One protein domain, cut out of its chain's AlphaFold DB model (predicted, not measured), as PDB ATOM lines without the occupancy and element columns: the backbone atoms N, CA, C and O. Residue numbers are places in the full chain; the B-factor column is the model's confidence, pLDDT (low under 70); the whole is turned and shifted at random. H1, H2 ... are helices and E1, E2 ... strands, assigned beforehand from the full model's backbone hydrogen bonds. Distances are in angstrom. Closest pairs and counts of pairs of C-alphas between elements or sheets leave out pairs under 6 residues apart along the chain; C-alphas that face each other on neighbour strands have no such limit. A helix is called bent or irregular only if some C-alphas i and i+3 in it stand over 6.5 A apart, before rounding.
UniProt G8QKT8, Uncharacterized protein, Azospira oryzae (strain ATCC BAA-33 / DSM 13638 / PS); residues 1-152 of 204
ATOM      1  N   MET A   1      32.752 -25.303 -16.737       95.25
ATOM      2  CA  MET A   1      31.607 -25.727 -17.589       95.25
ATOM      3  C   MET A   1      31.339 -24.657 -18.636       95.25
ATOM      4  O   MET A   1      31.342 -23.487 -18.292       95.25
ATOM      5  N   ARG A   2      31.081 -25.033 -19.892       95.38
ATOM      6  CA  ARG A   2      30.843 -24.087 -20.994       95.38
ATOM      7  C   ARG A   2      29.365 -24.028 -21.373       95.38
ATOM      8  O   ARG A   2      28.695 -25.057 -21.357       95.38
ATOM      9  N   ALA A   3      28.866 -22.860 -21.759       96.56
ATOM     10  CA  ALA A   3      27.530 -22.688 -22.320       96.56
ATOM     11  C   ALA A   3      27.597 -22.321 -23.803       96.56
ATOM     12  O   ALA A   3      28.091 -21.252 -24.156       96.56
ATOM     13  N   LEU A   4      27.031 -23.174 -24.657       96.06
ATOM     14  CA  LEU A   4      26.768 -22.876 -26.065       96.06
ATOM     15  C   LEU A   4      25.270 -22.629 -26.253       96.06
ATOM     16  O   LEU A   4      24.449 -23.318 -25.653       96.06
ATOM     17  N   SER A   5      24.891 -21.673 -27.098       96.50
ATOM     18  CA  SER A   5      23.477 -21.381 -27.363       96.50
ATOM     19  C   SER A   5      23.190 -21.103 -28.834       96.50
ATOM     20  O   SER A   5      24.068 -20.680 -29.596       96.50
ATOM     21  N   THR A   6      21.930 -21.288 -29.224       96.31
ATOM     22  CA  THR A   6      21.407 -20.750 -30.485       96.31
ATOM     23  C   THR A   6      21.355 -19.233 -30.438       96.31
ATOM     24  O   THR A   6      21.183 -18.655 -29.369       96.31
ATOM     25  N   ALA A   7      21.502 -18.572 -31.587       93.88
ATOM     26  CA  ALA A   7      21.637 -17.115 -31.697       93.88
ATOM     27  C   ALA A   7      20.430 -16.307 -31.172       93.88
ATOM     28  O   ALA A   7      20.587 -15.137 -30.822       93.88
ATOM     29  N   ASP A   8      19.246 -16.915 -31.075       93.25
ATOM     30  CA  ASP A   8      18.024 -16.275 -30.572       93.25
ATOM     31  C   ASP A   8      17.980 -16.137 -29.040       93.25
ATOM     32  O   ASP A   8      17.215 -15.329 -28.516       93.25
ATOM     33  N   VAL A   9      18.816 -16.878 -28.308       95.44
ATOM     34  CA  VAL A   9      18.888 -16.800 -26.840       95.44
ATOM     35  C   VAL A   9      19.432 -15.426 -26.388       95.44
ATOM     36  O   VAL A   9      20.438 -14.943 -26.903       95.44
ATOM     37  N   PRO A  10      18.831 -14.720 -25.425       94.44
ATOM     38  CA  PRO A  10      19.438 -13.490 -24.922       94.44
ATOM     39  C   PRO A  10      20.728 -13.790 -24.135       94.44
ATOM     40  O   PRO A  10      20.748 -14.665 -23.274       94.44
ATOM     41  N   ILE A  11      21.810 -13.046 -24.395       95.06
ATOM     42  CA  ILE A  11      23.107 -13.269 -23.724       95.06
ATOM     43  C   ILE A  11      23.098 -12.839 -22.250       95.06
ATOM     44  O   ILE A  11      23.802 -13.412 -21.423       95.06
ATOM     45  N   GLN A  12      22.301 -11.825 -21.908       96.81
ATOM     46  CA  GLN A  12      22.296 -11.230 -20.574       96.81
ATOM     47  C   GLN A  12      21.836 -12.222 -19.480       96.81
ATOM     48  O   GLN A  12      22.568 -12.377 -18.503       96.81
ATOM     49  N   PRO A  13      20.738 -12.989 -19.652       96.94
ATOM     50  CA  PRO A  13      20.385 -14.079 -18.741       96.94
ATOM     51  C   PRO A  13      21.482 -15.133 -18.545       96.94
ATOM     52  O   PRO A  13      21.620 -15.647 -17.440       96.94
ATOM     53  N   LEU A  14      22.271 -15.453 -19.582       96.12
ATOM     54  CA  LEU A  14      23.383 -16.406 -19.467       96.12
ATOM     55  C   LEU A  14      24.525 -15.856 -18.607       96.12
ATOM     56  O   LEU A  14      25.094 -16.597 -17.811       96.12
ATOM     57  N   LYS A  15      24.840 -14.561 -18.735       96.19
ATOM     58  CA  LYS A  15      25.845 -13.898 -17.885       96.19
ATOM     59  C   LYS A  15      25.412 -13.884 -16.425       96.19
ATOM     60  O   LYS A  15      26.167 -14.310 -15.561       96.19
ATOM     61  N   GLU A  16      24.167 -13.484 -16.175       96.69
ATOM     62  CA  GLU A  16      23.579 -13.494 -14.832       96.69
ATOM     63  C   GLU A  16      23.534 -14.903 -14.238       96.69
ATOM     64  O   GLU A  16      23.771 -15.076 -13.048       96.69
ATOM     65  N   PHE A  17      23.249 -15.920 -15.054       97.00
ATOM     66  CA  PHE A  17      23.326 -17.309 -14.617       97.00
ATOM     67  C   PHE A  17      24.753 -17.697 -14.225       97.00
ATOM     68  O   PHE A  17      24.921 -18.320 -13.184       97.00
ATOM     69  N   GLY A  18      25.761 -17.298 -15.004       95.44
ATOM     70  CA  GLY A  18      27.174 -17.512 -14.683       95.44
ATOM     71  C   GLY A  18      27.592 -16.908 -13.340       95.44
ATOM     72  O   GLY A  18      28.265 -17.560 -12.546       95.44
ATOM     73  N   GLU A  19      27.136 -15.690 -13.056       95.25
ATOM     74  CA  GLU A  19      27.347 -15.028 -11.763       95.25
ATOM     75  C   GLU A  19      26.592 -15.737 -10.627       95.25
ATOM     76  O   GLU A  19      27.145 -15.941  -9.546       95.25
ATOM     77  N   ASP A  20      25.344 -16.154 -10.874       94.38
ATOM     78  CA  ASP A  20      24.488 -16.822  -9.888       94.38
ATOM     79  C   ASP A  20      25.017 -18.218  -9.534       94.38
ATOM     80  O   ASP A  20      24.994 -18.589  -8.362       94.38
ATOM     81  N   VAL A  21      25.521 -19.011 -10.495       92.62
ATOM     82  CA  VAL A  21      26.041 -20.369 -10.224       92.62
ATOM     83  C   VAL A  21      27.236 -20.371  -9.291       92.62
ATOM     84  O   VAL A  21      27.284 -21.252  -8.434       92.62
ATOM     85  N   GLY A  22      28.072 -19.339  -9.339       90.38
ATOM     86  CA  GLY A  22      29.227 -19.193  -8.464       90.38
ATOM     87  C   GLY A  22      30.523 -19.716  -9.093       90.38
ATOM     88  O   GLY A  22      30.501 -20.453 -10.085       90.38
ATOM     89  N   PRO A  23      31.677 -19.309  -8.537       90.19
ATOM     90  CA  PRO A  23      32.991 -19.561  -9.125       90.19
ATOM     91  C   PRO A  23      33.356 -21.048  -9.191       90.19
ATOM     92  O   PRO A  23      34.119 -21.449 -10.063       90.19
ATOM     93  N   GLU A  24      32.800 -21.882  -8.315       89.38
ATOM     94  CA  GLU A  24      33.056 -23.324  -8.291       89.38
ATOM     95  C   GLU A  24      32.536 -24.065  -9.531       89.38
ATOM     96  O   GLU A  24      32.914 -25.212  -9.759       89.38
ATOM     97  N   PHE A  25      31.666 -23.430 -10.324       91.12
ATOM     98  CA  PHE A  25      31.156 -23.991 -11.574       91.12
ATOM     99  C   PHE A  25      32.060 -23.694 -12.778       91.12
ATOM    100  O   PHE A  25      31.824 -24.251 -13.857       91.12
ATOM    101  N   GLU A  26      33.069 -22.826 -12.609       92.88
ATOM    102  CA  GLU A  26      33.992 -22.407 -13.676       92.88
ATOM    103  C   GLU A  26      33.215 -22.113 -14.970       92.88
ATOM    104  O   GLU A  26      33.442 -22.728 -16.016       92.88
ATOM    105  N   PHE A  27      32.149 -21.316 -14.840       95.62
ATOM    106  CA  PHE A  27      31.182 -21.119 -15.908       95.62
ATOM    107  C   PHE A  27      31.709 -20.132 -16.941       95.62
ATOM    108  O   PHE A  27      32.039 -18.993 -16.616       95.62
ATOM    109  N   GLU A  28      31.701 -20.556 -18.195       96.12
ATOM    110  CA  GLU A  28      32.118 -19.748 -19.332       96.12
ATOM    111  C   GLU A  28      31.041 -19.795 -20.414       96.12
ATOM    112  O   GLU A  28      30.410 -20.829 -20.642       96.12
ATOM    113  N   ILE A  29      30.820 -18.672 -21.092       95.69
ATOM    114  CA  ILE A  29      29.949 -18.624 -22.267       95.69
ATOM    115  C   ILE A  29      30.850 -18.724 -23.489       95.69
ATOM    116  O   ILE A  29      31.790 -17.946 -23.606       95.69
ATOM    117  N   GLU A  30      30.559 -19.663 -24.384       93.25
ATOM    118  CA  GLU A  30      31.292 -19.782 -25.644       93.25
ATOM    119  C   GLU A  30      31.126 -18.514 -26.491       93.25
ATOM    120  O   GLU A  30      30.019 -17.986 -26.638       93.25
ATOM    121  N   ASP A  31      32.230 -18.051 -27.079       83.69
ATOM    122  CA  ASP A  31      32.251 -16.853 -27.928       83.69
ATOM    123  C   ASP A  31      31.365 -17.037 -29.175       83.69
ATOM    124  O   ASP A  31      30.785 -16.086 -29.708       83.69
ATOM    125  N   GLY A  32      31.244 -18.287 -29.639       84.75
ATOM    126  CA  GLY A  32      30.429 -18.686 -30.780       84.75
ATOM    127  C   GLY A  32      28.968 -18.959 -30.422       84.75
ATOM    128  O   GLY A  32      28.642 -19.520 -29.378       84.75
ATOM    129  N   ARG A  33      28.057 -18.618 -31.342       90.44
ATOM    130  CA  ARG A  33      26.622 -18.922 -31.232       90.44
ATOM    131  C   ARG A  33      26.119 -19.584 -32.501       90.44
ATOM    132  O   ARG A  33      26.551 -19.240 -33.600       90.44
ATOM    133  N   VAL A  34      25.185 -20.521 -32.359       91.25
ATOM    134  CA  VAL A  34      24.677 -21.291 -33.501       91.25
ATOM    135  C   VAL A  34      23.513 -20.549 -34.153       91.25
ATOM    136  O   VAL A  34      22.442 -20.402 -33.565       91.25
ATOM    137  N   ALA A  35      23.710 -20.088 -35.385       89.94
ATOM    138  CA  ALA A  35      22.642 -19.543 -36.216       89.94
ATOM    139  C   ALA A  35      22.059 -20.654 -37.101       89.94
ATOM    140  O   ALA A  35      22.789 -21.314 -37.837       89.94
ATOM    141  N   LEU A  36      20.744 -20.859 -37.031       88.06
ATOM    142  CA  LEU A  36      20.041 -21.883 -37.803       88.06
ATOM    143  C   LEU A  36      19.121 -21.220 -38.826       88.06
ATOM    144  O   LEU A  36      18.285 -20.391 -38.473       88.06
ATOM    145  N   LEU A  37      19.268 -21.604 -40.094       85.94
ATOM    146  CA  LEU A  37      18.517 -21.051 -41.228       85.94
ATOM    147  C   LEU A  37      17.202 -21.815 -41.462       85.94
ATOM    148  O   LEU A  37      16.948 -22.319 -42.553       85.94
ATOM    149  N   SER A  38      16.386 -21.937 -40.416       85.62
ATOM    150  CA  SER A  38      15.043 -22.531 -40.474       85.62
ATOM    151  C   SER A  38      13.977 -21.438 -40.367       85.62
ATOM    152  O   SER A  38      14.225 -20.400 -39.754       85.62
ATOM    153  N   ALA A  39      12.784 -21.677 -40.923       83.44
ATOM    154  CA  ALA A  39      11.622 -20.807 -40.713       83.44
ATOM    155  C   ALA A  39      11.220 -20.755 -39.227       83.44
ATOM    156  O   ALA A  39      10.897 -19.695 -38.697       83.44
ATOM    157  N   GLU A  40      11.331 -21.897 -38.548       86.56
ATOM    158  CA  GLU A  40      11.176 -22.040 -37.104       86.56
ATOM    159  C   GLU A  40      12.444 -22.717 -36.570       86.56
ATOM    160  O   GLU A  40      12.550 -23.948 -36.571       86.56
ATOM    161  N   PRO A  41      13.489 -21.945 -36.228       89.62
ATOM    162  CA  PRO A  41      14.719 -22.527 -35.722       89.62
ATOM    163  C   PRO A  41      14.494 -23.071 -34.306       89.62
ATOM    164  O   PRO A  41      13.847 -22.396 -33.494       89.62
ATOM    165  N   PRO A  42      15.036 -24.260 -33.982       91.88
ATOM    166  CA  PRO A  42      15.047 -24.724 -32.605       91.88
ATOM    167  C   PRO A  42      15.859 -23.745 -31.753       91.88
ATOM    168  O   PRO A  42      16.776 -23.086 -32.247       91.88
ATOM    169  N   SER A  43      15.509 -23.660 -30.475       95.25
ATOM    170  CA  SER A  43      16.125 -22.747 -29.515       95.25
ATOM    171  C   SER A  43      16.655 -23.560 -28.350       95.25
ATOM    172  O   SER A  43      15.903 -24.342 -27.772       95.25
ATOM    173  N   TRP A  44      17.934 -23.422 -28.014       96.31
ATOM    174  CA  TRP A  44      18.527 -24.221 -26.943       96.31
ATOM    175  C   TRP A  44      19.755 -23.573 -26.305       96.31
ATOM    176  O   TRP A  44      20.429 -22.721 -26.893       96.31
ATOM    177  N   ILE A  45      20.062 -24.039 -25.095       97.25
ATOM    178  CA  ILE A  45      21.328 -23.836 -24.388       97.25
ATOM    179  C   ILE A  45      21.904 -25.208 -24.040       97.25
ATOM    180  O   ILE A  45      21.262 -26.000 -23.354       97.25
ATOM    181  N   HIS A  46      23.127 -25.472 -24.484       96.88
ATOM    182  CA  HIS A  46      23.917 -26.629 -24.085       96.88
ATOM    183  C   HIS A  46      24.877 -26.221 -22.966       96.88
ATOM    184  O   HIS A  46      25.747 -25.376 -23.169       96.88
ATOM    185  N   LEU A  47      24.736 -26.853 -21.804       97.06
ATOM    186  CA  LEU A  47      25.670 -26.799 -20.685       97.06
ATOM    187  C   LEU A  47      26.638 -27.976 -20.833       97.06
ATOM    188  O   LEU A  47      26.282 -29.125 -20.571       97.06
ATOM    189  N   ILE A  48      27.840 -27.693 -21.323       96.19
ATOM    190  CA  ILE A  48      28.827 -28.679 -21.763       96.19
ATOM    191  C   ILE A  48      29.946 -28.767 -20.727       96.19
ATOM    192  O   ILE A  48      30.595 -27.768 -20.399       96.19
ATOM    193  N   ALA A  49      30.219 -29.971 -20.238       96.00
ATOM    194  CA  ALA A  49      31.401 -30.242 -19.428       96.00
ATOM    195  C   ALA A  49      31.843 -31.702 -19.571       96.00
ATOM    196  O   ALA A  49      31.053 -32.571 -19.947       96.00
ATOM    197  N   ASP A  50      33.109 -31.964 -19.259       95.06
ATOM    198  CA  ASP A  50      33.658 -33.314 -19.259       95.06
ATOM    199  C   ASP A  50      33.021 -34.199 -18.197       95.06
ATOM    200  O   ASP A  50      32.483 -33.740 -17.183       95.06
ATOM    201  N   SER A  51      33.129 -35.509 -18.405       94.56
ATOM    202  CA  SER A  51      32.512 -36.459 -17.493       94.56
ATOM    203  C   SER A  51      33.092 -36.412 -16.084       94.56
ATOM    204  O   SER A  51      32.352 -36.453 -15.101       94.56
ATOM    205  N   SER A  52      34.410 -36.247 -15.985       95.25
ATOM    206  CA  SER A  52      35.120 -36.026 -14.727       95.25
ATOM    207  C   SER A  52      34.626 -34.777 -14.001       95.25
ATOM    208  O   SER A  52      34.463 -34.817 -12.783       95.25
ATOM    209  N   TRP A  53      34.328 -33.699 -14.731       95.69
ATOM    210  CA  TRP A  53      33.835 -32.450 -14.160       95.69
ATOM    211  C   TRP A  53      32.466 -32.656 -13.500       95.69
ATOM    212  O   TRP A  53      32.329 -32.428 -12.296       95.69
ATOM    213  N   TRP A  54      31.491 -33.206 -14.234       95.44
ATOM    214  CA  TRP A  54      30.148 -33.493 -13.708       95.44
ATOM    215  C   TRP A  54      30.187 -34.421 -12.486       95.44
ATOM    216  O   TRP A  54      29.544 -34.146 -11.470       95.44
ATOM    217  N   ILE A  55      30.975 -35.501 -12.556       93.94
ATOM    218  CA  ILE A  55      31.139 -36.451 -11.448       93.94
ATOM    219  C   ILE A  55      31.778 -35.760 -10.241       93.94
ATOM    220  O   ILE A  55      31.282 -35.905  -9.124       93.94
ATOM    221  N   SER A  56      32.857 -35.000 -10.432       93.44
ATOM    222  CA  SER A  56      33.566 -34.348  -9.324       93.44
ATOM    223  C   SER A  56      32.688 -33.338  -8.585       93.44
ATOM    224  O   SER A  56      32.719 -33.275  -7.356       93.44
ATOM    225  N   LEU A  57      31.853 -32.596  -9.318       93.06
ATOM    226  CA  LEU A  57      31.021 -31.554  -8.738       93.06
ATOM    227  C   LEU A  57      29.795 -32.121  -8.012       93.06
ATOM    228  O   LEU A  57      29.406 -31.596  -6.964       93.06
ATOM    229  N   PHE A  58      29.195 -33.189  -8.550       93.62
ATOM    230  CA  PHE A  58      27.874 -33.642  -8.115       93.62
ATOM    231  C   PHE A  58      27.805 -35.047  -7.524       93.62
ATOM    232  O   PHE A  58      26.813 -35.327  -6.863       93.62
ATOM    233  N   SER A  59      28.793 -35.929  -7.692       87.88
ATOM    234  CA  SER A  59      28.665 -37.356  -7.315       87.88
ATOM    235  C   SER A  59      28.230 -37.590  -5.864       87.88
ATOM    236  O   SER A  59      27.276 -38.326  -5.623       87.88
ATOM    237  N   ALA A  60      28.865 -36.921  -4.898       86.19
ATOM    238  CA  ALA A  60      28.504 -37.040  -3.483       86.19
ATOM    239  C   ALA A  60      27.068 -36.561  -3.206       86.19
ATOM    240  O   ALA A  60      26.333 -37.173  -2.433       86.19
ATOM    241  N   ALA A  61      26.651 -35.480  -3.868       85.75
ATOM    242  CA  ALA A  61      25.309 -34.929  -3.743       85.75
ATOM    243  C   ALA A  61      24.258 -35.795  -4.460       85.75
ATOM    244  O   ALA A  61      23.157 -35.954  -3.937       85.75
ATOM    245  N   ALA A  62      24.604 -36.380  -5.609       87.00
ATOM    246  CA  ALA A  62      23.772 -37.281  -6.402       87.00
ATOM    247  C   ALA A  62      23.548 -38.628  -5.698       87.00
ATOM    248  O   ALA A  62      22.454 -39.181  -5.780       87.00
ATOM    249  N   ALA A  63      24.531 -39.123  -4.940       86.56
ATOM    250  CA  ALA A  63      24.405 -40.359  -4.166       86.56
ATOM    251  C   ALA A  63      23.240 -40.321  -3.157       86.56
ATOM    252  O   ALA A  63      22.583 -41.336  -2.943       86.56
ATOM    253  N   LEU A  64      22.940 -39.147  -2.588       84.88
ATOM    254  CA  LEU A  64      21.794 -38.967  -1.689       84.88
ATOM    255  C   LEU A  64      20.460 -39.161  -2.416       84.88
ATOM    256  O   LEU A  64      19.554 -39.784  -1.872       84.88
ATOM    257  N   TYR A  65      20.355 -38.676  -3.654       85.12
ATOM    258  CA  TYR A  65      19.184 -38.945  -4.485       85.12
ATOM    259  C   TYR A  65      19.098 -40.436  -4.802       85.12
ATOM    260  O   TYR A  65      18.043 -41.027  -4.600       85.12
ATOM    261  N   MET A  66      20.217 -41.054  -5.211       84.06
ATOM    262  CA  MET A  66      20.300 -42.483  -5.546       84.06
ATOM    263  C   MET A  66      19.842 -43.405  -4.416       84.06
ATOM    264  O   MET A  66      19.091 -44.347  -4.673       84.06
ATOM    265  N   ALA A  67      20.245 -43.117  -3.180       81.00
ATOM    266  CA  ALA A  67      19.831 -43.888  -2.011       81.00
ATOM    267  C   ALA A  67      18.300 -43.919  -1.854       81.00
ATOM    268  O   ALA A  67      17.724 -44.980  -1.606       81.00
ATOM    269  N   GLU A  68      17.629 -42.787  -2.074       76.50
ATOM    270  CA  GLU A  68      16.166 -42.716  -2.019       76.50
ATOM    271  C   GLU A  68      15.506 -43.429  -3.212       76.50
ATOM    272  O   GLU A  68      14.479 -44.087  -3.040       76.50
ATOM    273  N   ILE A  69      16.115 -43.398  -4.409       73.00
ATOM    274  CA  ILE A  69      15.586 -44.125  -5.581       73.00
ATOM    275  C   ILE A  69      15.527 -45.627  -5.311       73.00
ATOM    276  O   ILE A  69      14.528 -46.268  -5.646       73.00
ATOM    277  N   VAL A  70      16.599 -46.185  -4.742       73.12
ATOM    278  CA  VAL A  70      16.727 -47.624  -4.469       73.12
ATOM    279  C   VAL A  70      15.792 -48.052  -3.338       73.12
ATOM    280  O   VAL A  70      15.167 -49.108  -3.423       73.12
ATOM    281  N   LYS A  71      15.636 -47.219  -2.305       70.00
ATOM    282  CA  LYS A  71      14.768 -47.503  -1.155       70.00
ATOM    283  C   LYS A  71      13.290 -47.642  -1.537       70.00
ATOM    284  O   LYS A  71      12.605 -48.519  -1.017       70.00
ATOM    285  N   GLU A  72      12.821 -46.836  -2.484       66.06
ATOM    286  CA  GLU A  72      11.419 -46.803  -2.926       66.06
ATOM    287  C   GLU A  72      11.152 -47.685  -4.168       66.06
ATOM    288  O   GLU A  72      10.143 -47.530  -4.857       66.06
ATOM    289  N   ALA A  73      12.039 -48.643  -4.482       56.28
ATOM    290  CA  ALA A  73      12.000 -49.438  -5.718       56.28
ATOM    291  C   ALA A  73      10.712 -50.260  -5.944       56.28
ATOM    292  O   ALA A  73      10.500 -50.767  -7.045       56.28
ATOM    293  N   ALA A  74       9.838 -50.385  -4.943       52.16
ATOM    294  CA  ALA A  74       8.652 -51.224  -5.034       52.16
ATOM    295  C   ALA A  74       7.447 -50.574  -5.741       52.16
ATOM    296  O   ALA A  74       6.620 -51.329  -6.256       52.16
ATOM    297  N   LYS A  75       7.291 -49.237  -5.792       53.25
ATOM    298  CA  LYS A  75       6.126 -48.576  -6.432       53.25
ATOM    299  C   LYS A  75       6.479 -47.156  -6.919       53.25
ATOM    300  O   LYS A  75       7.123 -46.412  -6.202       53.25
ATOM    301  N   GLU A  76       6.000 -46.790  -8.112       63.00
ATOM    302  CA  GLU A  76       6.086 -45.466  -8.777       63.00
ATOM    303  C   GLU A  76       7.341 -45.126  -9.610       63.00
ATOM    304  O   GLU A  76       8.452 -45.582  -9.338       63.00
ATOM    305  N   SER A  77       7.118 -44.319 -10.661       74.56
ATOM    306  CA  SER A  77       8.126 -43.779 -11.586       74.56
ATOM    307  C   SER A  77       9.079 -42.803 -10.890       74.56
ATOM    308  O   SER A  77       8.743 -42.211  -9.861       74.56
ATOM    309  N   TRP A  78      10.262 -42.571 -11.470       72.75
ATOM    310  CA  TRP A  78      11.248 -41.647 -10.888       72.75
ATOM    311  C   TRP A  78      10.703 -40.220 -10.695       72.75
ATOM    312  O   TRP A  78      11.072 -39.539  -9.740       72.75
ATOM    313  N   LYS A  79       9.770 -39.789 -11.553       76.25
ATOM    314  CA  LYS A  79       9.117 -38.472 -11.471       76.25
ATOM    315  C   LYS A  79       8.289 -38.310 -10.197       76.25
ATOM    316  O   LYS A  79       8.282 -37.238  -9.601       76.25
ATOM    317  N   ASN A  80       7.612 -39.371  -9.761       73.62
ATOM    318  CA  ASN A  80       6.840 -39.344  -8.519       73.62
ATOM    319  C   ASN A  80       7.774 -39.367  -7.301       73.62
ATOM    320  O   ASN A  80       7.549 -38.627  -6.342       73.62
ATOM    321  N   ARG A  81       8.878 -40.124  -7.383       72.88
ATOM    322  CA  ARG A  81       9.903 -40.197  -6.326       72.88
ATOM    323  C   ARG A  81      10.598 -38.860  -6.074       72.88
ATOM    324  O   ARG A  81      10.884 -38.550  -4.920       72.88
ATOM    325  N   ALA A  82      10.783 -38.031  -7.105       72.62
ATOM    326  CA  ALA A  82      11.401 -36.710  -6.967       72.62
ATOM    327  C   ALA A  82      10.754 -35.851  -5.861       72.62
ATOM    328  O   ALA A  82      11.461 -35.191  -5.098       72.62
ATOM    329  N   LYS A  83       9.426 -35.933  -5.692       72.12
ATOM    330  CA  LYS A  83       8.695 -35.200  -4.644       72.12
ATOM    331  C   LYS A  83       8.982 -35.711  -3.231       72.12
ATOM    332  O   LYS A  83       9.021 -34.918  -2.297       72.12
ATOM    333  N   ALA A  84       9.181 -37.018  -3.063       67.25
ATOM    334  CA  ALA A  84       9.516 -37.609  -1.769       67.25
ATOM    335  C   ALA A  84      10.962 -37.277  -1.373       67.25
ATOM    336  O   ALA A  84      11.231 -36.868  -0.243       67.25
ATOM    337  N   THR A  85      11.888 -37.363  -2.331       70.06
ATOM    338  CA  THR A  85      13.310 -37.063  -2.123       70.06
ATOM    339  C   THR A  85      13.564 -35.583  -1.830       70.06
ATOM    340  O   THR A  85      14.466 -35.266  -1.056       70.06
ATOM    341  N   ALA A  86      12.737 -34.674  -2.359       68.94
ATOM    342  CA  ALA A  86      12.802 -33.239  -2.067       68.94
ATOM    343  C   ALA A  86      12.710 -32.901  -0.567       68.94
ATOM    344  O   ALA A  86      13.266 -31.893  -0.128       68.94
ATOM    345  N   LEU A  87      12.026 -33.743   0.217       66.00
ATOM    346  CA  LEU A  87      11.869 -33.578   1.667       66.00
ATOM    347  C   LEU A  87      13.101 -34.045   2.454       66.00
ATOM    348  O   LEU A  87      13.305 -33.618   3.589       66.00
ATOM    349  N   VAL A  88      13.910 -34.925   1.860       70.44
ATOM    350  CA  VAL A  88      15.089 -35.539   2.489       70.44
ATOM    351  C   VAL A  88      16.360 -34.787   2.102       70.44
ATOM    352  O   VAL A  88      17.256 -34.593   2.923       70.44
ATOM    353  N   VAL A  89      16.439 -34.325   0.853       75.56
ATOM    354  CA  VAL A  89      17.599 -33.593   0.351       75.56
ATOM    355  C   VAL A  89      17.513 -32.123   0.753       75.56
ATOM    356  O   VAL A  89      16.703 -31.350   0.241       75.56
ATOM    357  N   GLY A  90      18.393 -31.730   1.673       72.12
ATOM    358  CA  GLY A  90      18.470 -30.360   2.171       72.12
ATOM    359  C   GLY A  90      18.815 -29.330   1.086       72.12
ATOM    360  O   GLY A  90      19.499 -29.628   0.108       72.12
ATOM    361  N   ALA A  91      18.401 -28.081   1.313       67.38
ATOM    362  CA  ALA A  91      18.608 -26.954   0.395       67.38
ATOM    363  C   ALA A  91      20.087 -26.645   0.084       67.38
ATOM    364  O   ALA A  91      20.389 -26.050  -0.940       67.38
ATOM    365  N   ALA A  92      21.024 -27.074   0.938       73.50
ATOM    366  CA  ALA A  92      22.462 -26.915   0.706       73.50
ATOM    367  C   ALA A  92      23.052 -27.947  -0.280       73.50
ATOM    368  O   ALA A  92      24.248 -27.915  -0.573       73.50
ATOM    369  N   ASN A  93      22.248 -28.893  -0.777       87.75
ATOM    370  CA  ASN A  93      22.702 -29.872  -1.755       87.75
ATOM    371  C   ASN A  93      23.051 -29.183  -3.085       87.75
ATOM    372  O   ASN A  93      22.221 -28.500  -3.683       87.75
ATOM    373  N   LYS A  94      24.277 -29.399  -3.578       91.00
ATOM    374  CA  LYS A  94      24.781 -28.756  -4.801       91.00
ATOM    375  C   LYS A  94      23.944 -29.052  -6.048       91.00
ATOM    376  O   LYS A  94      23.787 -28.164  -6.880       91.00
ATOM    377  N   VAL A  95      23.398 -30.264  -6.179       93.00
ATOM    378  CA  VAL A  95      22.528 -30.631  -7.308       93.00
ATOM    379  C   VAL A  95      21.233 -29.819  -7.253       93.00
ATOM    380  O   VAL A  95      20.836 -29.245  -8.264       93.00
ATOM    381  N   LYS A  96      20.625 -29.696  -6.064       92.56
ATOM    382  CA  LYS A  96      19.426 -28.873  -5.854       92.56
ATOM    383  C   LYS A  96      19.681 -27.398  -6.158       92.56
ATOM    384  O   LYS A  96      18.941 -26.800  -6.931       92.56
ATOM    385  N   LEU A  97      20.765 -26.837  -5.621       92.88
ATOM    386  CA  LEU A  97      21.150 -25.446  -5.875       92.88
ATOM    387  C   LEU A  97      21.359 -25.177  -7.366       92.88
ATOM    388  O   LEU A  97      20.909 -24.157  -7.882       92.88
ATOM    389  N   PHE A  98      22.023 -26.091  -8.073       95.50
ATOM    390  CA  PHE A  98      22.209 -25.958  -9.512       95.50
ATOM    391  C   PHE A  98      20.874 -26.018 -10.266       95.50
ATOM    392  O   PHE A  98      20.608 -25.153 -11.100       95.50
ATOM    393  N   ALA A  99      20.000 -26.969  -9.928       95.81
ATOM    394  CA  ALA A  99      18.674 -27.088 -10.527       95.81
ATOM    395  C   ALA A  99      17.821 -25.825 -10.321       95.81
ATOM    396  O   ALA A  99      17.231 -25.314 -11.271       95.81
ATOM    397  N   GLU A 100      17.805 -25.258  -9.113       95.44
ATOM    398  CA  GLU A 100      17.095 -24.007  -8.822       95.44
ATOM    399  C   GLU A 100      17.590 -22.849  -9.699       95.44
ATOM    400  O   GLU A 100      16.783 -22.100 -10.258       95.44
ATOM    401  N   LYS A 101      18.910 -22.719  -9.865       96.06
ATOM    402  CA  LYS A 101      19.523 -21.694 -10.723       96.06
ATOM    403  C   LYS A 101      19.162 -21.897 -12.194       96.06
ATOM    404  O   LYS A 101      18.843 -20.931 -12.885       96.06
ATOM    405  N   VAL A 102      19.133 -23.143 -12.667       97.25
ATOM    406  CA  VAL A 102      18.716 -23.479 -14.038       97.25
ATOM    407  C   VAL A 102      17.234 -23.155 -14.265       97.25
ATOM    408  O   VAL A 102      16.891 -22.550 -15.282       97.25
ATOM    409  N   VAL A 103      16.353 -23.450 -13.304       96.88
ATOM    410  CA  VAL A 103      14.931 -23.058 -13.372       96.88
ATOM    411  C   VAL A 103      14.775 -21.536 -13.393       96.88
ATOM    412  O   VAL A 103      13.966 -21.002 -14.157       96.88
ATOM    413  N   ARG A 104      15.563 -20.799 -12.597       96.62
ATOM    414  CA  ARG A 104      15.582 -19.325 -12.642       96.62
ATOM    415  C   ARG A 104      16.032 -18.795 -13.998       96.62
ATOM    416  O   ARG A 104      15.416 -17.856 -14.498       96.62
ATOM    417  N   LEU A 105      17.065 -19.393 -14.593       96.94
ATOM    418  CA  LEU A 105      17.507 -19.064 -15.946       96.94
ATOM    419  C   LEU A 105      16.374 -19.302 -16.951       96.94
ATOM    420  O   LEU A 105      16.023 -18.378 -17.676       96.94
ATOM    421  N   LYS A 106      15.742 -20.483 -16.945       96.75
ATOM    422  CA  LYS A 106      14.652 -20.837 -17.871       96.75
ATOM    423  C   LYS A 106      13.513 -19.817 -17.882       96.75
ATOM    424  O   LYS A 106      13.017 -19.480 -18.950       96.75
ATOM    425  N   LYS A 107      13.147 -19.264 -16.721       96.00
ATOM    426  CA  LYS A 107      12.104 -18.224 -16.597       96.00
ATOM    427  C   LYS A 107      12.446 -16.898 -17.289       96.00
ATOM    428  O   LYS A 107      11.546 -16.104 -17.539       96.00
ATOM    429  N   LYS A 108      13.725 -16.638 -17.569       96.56
ATOM    430  CA  LYS A 108      14.213 -15.434 -18.266       96.56
ATOM    431  C   LYS A 108      14.404 -15.651 -19.772       96.56
ATOM    432  O   LYS A 108      14.810 -14.724 -20.471       96.56
ATOM    433  N   LEU A 109      14.173 -16.867 -20.263       96.06
ATOM    434  CA  LEU A 109      14.385 -17.259 -21.654       96.06
ATOM    435  C   LEU A 109      13.055 -17.366 -22.405       96.06
ATOM    436  O   LEU A 109      12.004 -17.495 -21.775       96.06
ATOM    437  N   PRO A 110      13.078 -17.364 -23.751       94.44
ATOM    438  CA  PRO A 110      11.915 -17.763 -24.530       94.44
ATOM    439  C   PRO A 110      11.388 -19.140 -24.092       94.44
ATOM    440  O   PRO A 110      12.152 -20.069 -23.815       94.44
ATOM    441  N   GLU A 111      10.064 -19.296 -24.060       94.00
ATOM    442  CA  GLU A 111       9.410 -20.519 -23.574       94.00
ATOM    443  C   GLU A 111       9.865 -21.771 -24.339       94.00
ATOM    444  O   GLU A 111      10.109 -22.816 -23.740       94.00
ATOM    445  N   ARG A 112      10.109 -21.631 -25.645       94.81
ATOM    446  CA  ARG A 112      10.601 -22.699 -26.525       94.81
ATOM    447  C   ARG A 112      12.075 -23.092 -26.333       94.81
ATOM    448  O   ARG A 112      12.544 -23.968 -27.044       94.81
ATOM    449  N   THR A 113      12.840 -22.391 -25.490       96.62
ATOM    450  CA  THR A 113      14.292 -22.610 -25.375       96.62
ATOM    451  C   THR A 113      14.606 -23.813 -24.494       96.62
ATOM    452  O   THR A 113      14.454 -23.739 -23.275       96.62
ATOM    453  N   ASP A 114      15.091 -24.900 -25.072       97.06
ATOM    454  CA  ASP A 114      15.486 -26.080 -24.307       97.06
ATOM    455  C   ASP A 114      16.781 -25.847 -23.520       97.06
ATOM    456  O   ASP A 114      17.680 -25.122 -23.955       97.06
ATOM    457  N   ILE A 115      16.899 -26.491 -22.358       97.62
ATOM    458  CA  ILE A 115      18.159 -26.562 -21.613       97.62
ATOM    459  C   ILE A 115      18.649 -28.000 -21.658       97.62
ATOM    460  O   ILE A 115      17.916 -28.941 -21.356       97.62
ATOM    461  N   VAL A 116      19.903 -28.160 -22.052       97.06
ATOM    462  CA  VAL A 116      20.516 -29.450 -22.335       97.06
ATOM    463  C   VAL A 116      21.794 -29.562 -21.520       97.06
ATOM    464  O   VAL A 116      22.620 -28.651 -21.551       97.06
ATOM    465  N   VAL A 117      21.990 -30.677 -20.818       96.50
ATOM    466  CA  VAL A 117      23.315 -31.044 -20.290       96.50
ATOM    467  C   VAL A 117      24.017 -31.936 -21.296       96.50
ATOM    468  O   VAL A 117      23.396 -32.819 -21.894       96.50
ATOM    469  N   ALA A 118      25.303 -31.684 -21.512       95.25
ATOM    470  CA  ALA A 118      26.043 -32.336 -22.574       95.25
ATOM    471  C   ALA A 118      27.471 -32.726 -22.180       95.25
ATOM    472  O   ALA A 118      28.102 -32.109 -21.315       95.25
ATOM    473  N   LEU A 119      27.969 -33.756 -22.864       94.94
ATOM    474  CA  LEU A 119      29.373 -34.154 -22.870       94.94
ATOM    475  C   LEU A 119      30.000 -33.771 -24.213       94.94
ATOM    476  O   LEU A 119      29.341 -33.925 -25.248       94.94
ATOM    477  N   PRO A 120      31.278 -33.362 -24.226       91.75
ATOM    478  CA  PRO A 120      31.953 -32.962 -25.454       91.75
ATOM    479  C   PRO A 120      32.313 -34.130 -26.380       91.75
ATOM    480  O   PRO A 120      32.812 -33.932 -27.475       91.75
ATOM    481  N   ILE A 121      32.045 -35.374 -26.004       88.56
ATOM    482  CA  ILE A 121      32.281 -36.533 -26.874       88.56
ATOM    483  C   ILE A 121      30.996 -36.923 -27.614       88.56
ATOM    484  O   ILE A 121      29.931 -36.851 -27.011       88.56
ATOM    485  N   PRO A 122      31.033 -37.363 -28.885       83.06
ATOM    486  CA  PRO A 122      32.195 -37.417 -29.783       83.06
ATOM    487  C   PRO A 122      32.616 -36.077 -30.411       83.06
ATOM    488  O   PRO A 122      33.674 -36.016 -31.025       83.06
ATOM    489  N   ASN A 123      31.778 -35.039 -30.358       79.12
ATOM    490  CA  ASN A 123      31.894 -33.885 -31.257       79.12
ATOM    491  C   ASN A 123      31.645 -32.551 -30.541       79.12
ATOM    492  O   ASN A 123      30.679 -31.869 -30.876       79.12
ATOM    493  N   ASP A 124      32.459 -32.249 -29.530       79.50
ATOM    494  CA  ASP A 124      32.540 -31.076 -28.637       79.50
ATOM    495  C   ASP A 124      31.216 -30.386 -28.264       79.50
ATOM    496  O   ASP A 124      30.808 -30.346 -27.106       79.50
ATOM    497  N   TYR A 125      30.529 -29.831 -29.251       75.12
ATOM    498  CA  TYR A 125      29.299 -29.058 -29.133       75.12
ATOM    499  C   TYR A 125      28.010 -29.865 -29.350       75.12
ATOM    500  O   TYR A 125      26.959 -29.522 -28.800       75.12
ATOM    501  N   PHE A 126      28.082 -30.947 -30.129       77.19
ATOM    502  CA  PHE A 126      26.957 -31.816 -30.503       77.19
ATOM    503  C   PHE A 126      27.219 -33.275 -30.112       77.19
ATOM    504  O   PHE A 126      26.810 -34.195 -30.812       77.19
ATOM    505  N   GLY A 127      27.962 -33.471 -29.023       85.31
ATOM    506  CA  GLY A 127      28.362 -34.780 -28.529       85.31
ATOM    507  C   GLY A 127      27.203 -35.583 -27.933       85.31
ATOM    508  O   GLY A 127      26.247 -35.952 -28.618       85.31
ATOM    509  N   VAL A 128      27.290 -35.880 -26.641       93.75
ATOM    510  CA  VAL A 128      26.224 -36.556 -25.895       93.75
ATOM    511  C   VAL A 128      25.332 -35.511 -25.262       93.75
ATOM    512  O   VAL A 128      25.849 -34.606 -24.619       93.75
ATOM    513  N   ARG A 129      24.011 -35.641 -25.390       95.44
ATOM    514  CA  ARG A 129      23.064 -34.652 -24.863       95.44
ATOM    515  C   ARG A 129      21.859 -35.267 -24.176       95.44
ATOM    516  O   ARG A 129      21.233 -36.169 -24.723       95.44
ATOM    517  N   LEU A 130      21.497 -34.705 -23.028       96.75
ATOM    518  CA  LEU A 130      20.235 -34.943 -22.335       96.75
ATOM    519  C   LEU A 130      19.469 -33.622 -22.247       96.75
ATOM    520  O   LEU A 130      19.928 -32.683 -21.593       96.75
ATOM    521  N   THR A 131      18.303 -33.552 -22.887       96.25
ATOM    522  CA  THR A 131      17.377 -32.428 -22.702       96.25
ATOM    523  C   THR A 131      16.708 -32.547 -21.339       96.25
ATOM    524  O   THR A 131      16.188 -33.603 -20.978       96.25
ATOM    525  N   LEU A 132      16.733 -31.462 -20.577       94.56
ATOM    526  CA  LEU A 132      16.188 -31.401 -19.230       94.56
ATOM    527  C   LEU A 132      14.728 -30.934 -19.248       94.56
ATOM    528  O   LEU A 132      14.359 -30.061 -20.031       94.56
ATOM    529  N   SER A 133      13.912 -31.467 -18.339       92.00
ATOM    530  CA  SER A 133      12.603 -30.887 -18.007       92.00
ATOM    531  C   SER A 133      12.817 -29.881 -16.883       92.00
ATOM    532  O   SER A 133      13.318 -30.222 -15.813       92.00
ATOM    533  N   VAL A 134      12.487 -28.619 -17.155       89.50
ATOM    534  CA  VAL A 134      12.888 -27.470 -16.323       89.50
ATOM    535  C   VAL A 134      11.682 -26.834 -15.614       89.50
ATOM    536  O   VAL A 134      11.723 -25.682 -15.189       89.50
ATOM    537  N   ASP A 135      10.587 -27.581 -15.490       88.25
ATOM    538  CA  ASP A 135       9.328 -27.077 -14.931       88.25
ATOM    539  C   ASP A 135       9.363 -26.994 -13.398       88.25
ATOM    540  O   ASP A 135       8.721 -26.132 -12.794       88.25
ATOM    541  N   ASP A 136      10.145 -27.871 -12.767       90.75
ATOM    542  CA  ASP A 136      10.249 -28.016 -11.319       90.75
ATOM    543  C   ASP A 136      11.702 -28.287 -10.902       90.75
ATOM    544  O   ASP A 136      12.393 -29.118 -11.498       90.75
ATOM    545  N   ALA A 137      12.181 -27.569  -9.884       92.25
ATOM    546  CA  ALA A 137      13.579 -27.647  -9.461       92.25
ATOM    547  C   ALA A 137      13.923 -28.983  -8.791       92.25
ATOM    548  O   ALA A 137      15.038 -29.471  -8.964       92.25
ATOM    549  N   ASP A 138      12.986 -29.596  -8.063       90.00
ATOM    550  CA  ASP A 138      13.224 -30.885  -7.414       90.00
ATOM    551  C   ASP A 138      13.267 -32.012  -8.452       90.00
ATOM    552  O   ASP A 138      14.163 -32.861  -8.413       90.00
ATOM    553  N   LEU A 139      12.366 -31.976  -9.437       89.94
ATOM    554  CA  LEU A 139      12.389 -32.881 -10.584       89.94
ATOM    555  C   LEU A 139      13.688 -32.741 -11.383       89.94
ATOM    556  O   LEU A 139      14.325 -33.743 -11.708       89.94
ATOM    557  N   LEU A 140      14.101 -31.506 -11.669       94.31
ATOM    558  CA  LEU A 140      15.333 -31.236 -12.396       94.31
ATOM    559  C   LEU A 140      16.570 -31.709 -11.621       94.31
ATOM    560  O   LEU A 140      17.458 -32.337 -12.196       94.31
ATOM    561  N   ALA A 141      16.622 -31.458 -10.312       93.38
ATOM    562  CA  ALA A 141      17.698 -31.950  -9.459       93.38
ATOM    563  C   ALA A 141      17.803 -33.479  -9.540       93.38
ATOM    564  O   ALA A 141      18.893 -34.036  -9.673       93.38
ATOM    565  N   TYR A 142      16.659 -34.156  -9.551       90.94
ATOM    566  CA  TYR A 142      16.594 -35.600  -9.707       90.94
ATOM    567  C   TYR A 142      17.100 -36.070 -11.084       90.94
ATOM    568  O   TYR A 142      17.858 -37.037 -11.160       90.94
ATOM    569  N   GLN A 143      16.756 -35.367 -12.172       93.50
ATOM    570  CA  GLN A 143      17.282 -35.655 -13.516       93.50
ATOM    571  C   GLN A 143      18.804 -35.507 -13.584       93.50
ATOM    572  O   GLN A 143      19.481 -36.366 -14.148       93.50
ATOM    573  N   ILE A 144      19.349 -34.445 -12.985       95.06
ATOM    574  CA  ILE A 144      20.796 -34.209 -12.928       95.06
ATOM    575  C   ILE A 144      21.480 -35.311 -12.114       95.06
ATOM    576  O   ILE A 144      22.509 -35.836 -12.536       95.06
ATOM    577  N   ALA A 145      20.904 -35.714 -10.978       93.25
ATOM    578  CA  ALA A 145      21.449 -36.797 -10.166       93.25
ATOM    579  C   ALA A 145      21.464 -38.139 -10.916       93.25
ATOM    580  O   ALA A 145      22.475 -38.846 -10.876       93.25
ATOM    581  N   LEU A 146      20.389 -38.471 -11.638       92.88
ATOM    582  CA  LEU A 146      20.333 -39.654 -12.502       92.88
ATOM    583  C   LEU A 146      21.386 -39.586 -13.608       92.88
ATOM    584  O   LEU A 146      22.142 -40.538 -13.787       92.88
ATOM    585  N   PHE A 147      21.478 -38.451 -14.307       95.00
ATOM    586  CA  PHE A 147      22.482 -38.227 -15.344       95.00
ATOM    587  C   PHE A 147      23.892 -38.495 -14.811       95.00
ATOM    588  O   PHE A 147      24.590 -39.339 -15.369       95.00
ATOM    589  N   VAL A 148      24.267 -37.863 -13.691       94.88
ATOM    590  CA  VAL A 148      25.581 -38.019 -13.042       94.88
ATOM    591  C   VAL A 148      25.840 -39.468 -12.620       94.88
ATOM    592  O   VAL A 148      26.940 -39.985 -12.813       94.88
ATOM    593  N   SER A 149      24.823 -40.148 -12.092       92.56
ATOM    594  CA  SER A 149      24.934 -41.536 -11.623       92.56
ATOM    595  C   SER A 149      25.124 -42.539 -12.762       92.56
ATOM    596  O   SER A 149      25.793 -43.557 -12.587       92.56
ATOM    597  N   HIS A 150      24.583 -42.245 -13.946       94.88
ATOM    598  CA  HIS A 150      24.767 -43.060 -15.149       94.88
ATOM    599  C   HIS A 150      26.109 -42.838 -15.847       94.88
ATOM    600  O   HIS A 150      26.527 -43.690 -16.634       94.88
ATOM    601  N   MET A 151      26.814 -41.735 -15.569       94.56
ATOM    602  CA  MET A 151      28.007 -41.342 -16.330       94.56
ATOM    603  C   MET A 151      29.083 -42.425 -16.434       94.56
ATOM    604  O   MET A 151      29.561 -42.630 -17.547       94.56
ATOM    605  N   PRO A 152      29.467 -43.156 -15.368       94.12
ATOM    606  CA  PRO A 152      30.502 -44.183 -15.493       94.12
ATOM    607  C   PRO A 152      30.146 -45.259 -16.528       94.12
ATOM    608  O   PRO A 152      30.955 -45.564 -17.405       94.12
TER     609      PRO A 152
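Overview. This is residues 1 to 152 of the 204 residues of an uncharacterized protein of Azospira oryzae (strain ATCC BAA-33 / DSM 13638 / PS) (UniProt G8QKT8). A small twisted sheet of four strands lies toward one end of an elongated body, and a cluster of crossed helices, H2, H3, H4 and H5, fills the other, with H3 far from the sheet. H1 runs side by side with H4 near edge strand E1, and the long link before E2 loops out past the sheet. You have 152 printed residues, with five named helices and four named strands in the order E1 H1 E2 H2 H3 H4 E3 E4 H5; the sheet, E1 E2 E3 E4, is mixed, and the class is mixed, helices and strands. The whole is compact, with a radius of gyration of the C-alphas of 15.6 A, and spans 48 by 29 by 29 A.

Arrangement. Start at E1, residues 2 to 5, antiparallel to E2, residues 43 to 48; N 4 and O 46 are 3.0 A apart, within hydrogen-bond range. E2 is parallel to E3, residues 113 to 119, with N 47 and O 116 at 2.8 A. E3 and E4, residues 128 to 131, form a hairpin, with N 119 and O 128 at 2.9 A. The sheet is only just strongly twisted, its C-alphas up to 4.1 A off the best plane. H1, residues 11 to 21, touches H4, residues 94 to 106, at a shallow tilt of 19 degrees, opposite ways; C-alphas 17 and 105 are closest, 6.2 A. H2, residues 51 to 71, touches H5, residues 137 to 152, closest at C-alphas 62 and 145, 4.4 A. H4 touches H5 at a steep tilt of 59 degrees, closest at C-alphas 96 and 141, 5.0 A. H3, residues 78 to 85, touches H5, closest at C-alphas 82 and 139, 5.4 A, and is not on the sheet; H1, H2, H4 and H5 are on it but only graze it. E2, H2 H3 H4, E3 is a strand-helix-strand unit, two parallel neighbour strands with helices between. In H1 and H4 every O i to N i+4 pair is within hydrogen-bond range; H2 has 12 of 17, H3 2 of 4, H5 11 of 12.

Along the chain. Find C-alpha 2 at (30.843, -24.087, -20.994), where E1 begins; it runs 10.1 A. H1 runs 15.5 A, E2 16.0 A, H3 10.1 A, H4 18.3 A, E3 19.2 A and E4 10.3 A. H2 runs 26.5 A, with a kink of 73 degrees near residue 60; it is irregular, with C-alphas 57 and 60 8.0 A apart. H5 runs 24.4 A to C-alpha 152 at (30.502, -44.183, -15.493), and is irregular, with C-alphas 149 and 152 7.3 A apart.

Size, cuts and confidence. The C-alphas of Leu 37 and Lys 71 are the two farthest apart, 48.2 A. The printed part has no cut, and the link from H1 to E2, 21 residues, is long. Look for pLDDT under 70 at residues 72 to 76, 84, 86 to 87 and 91.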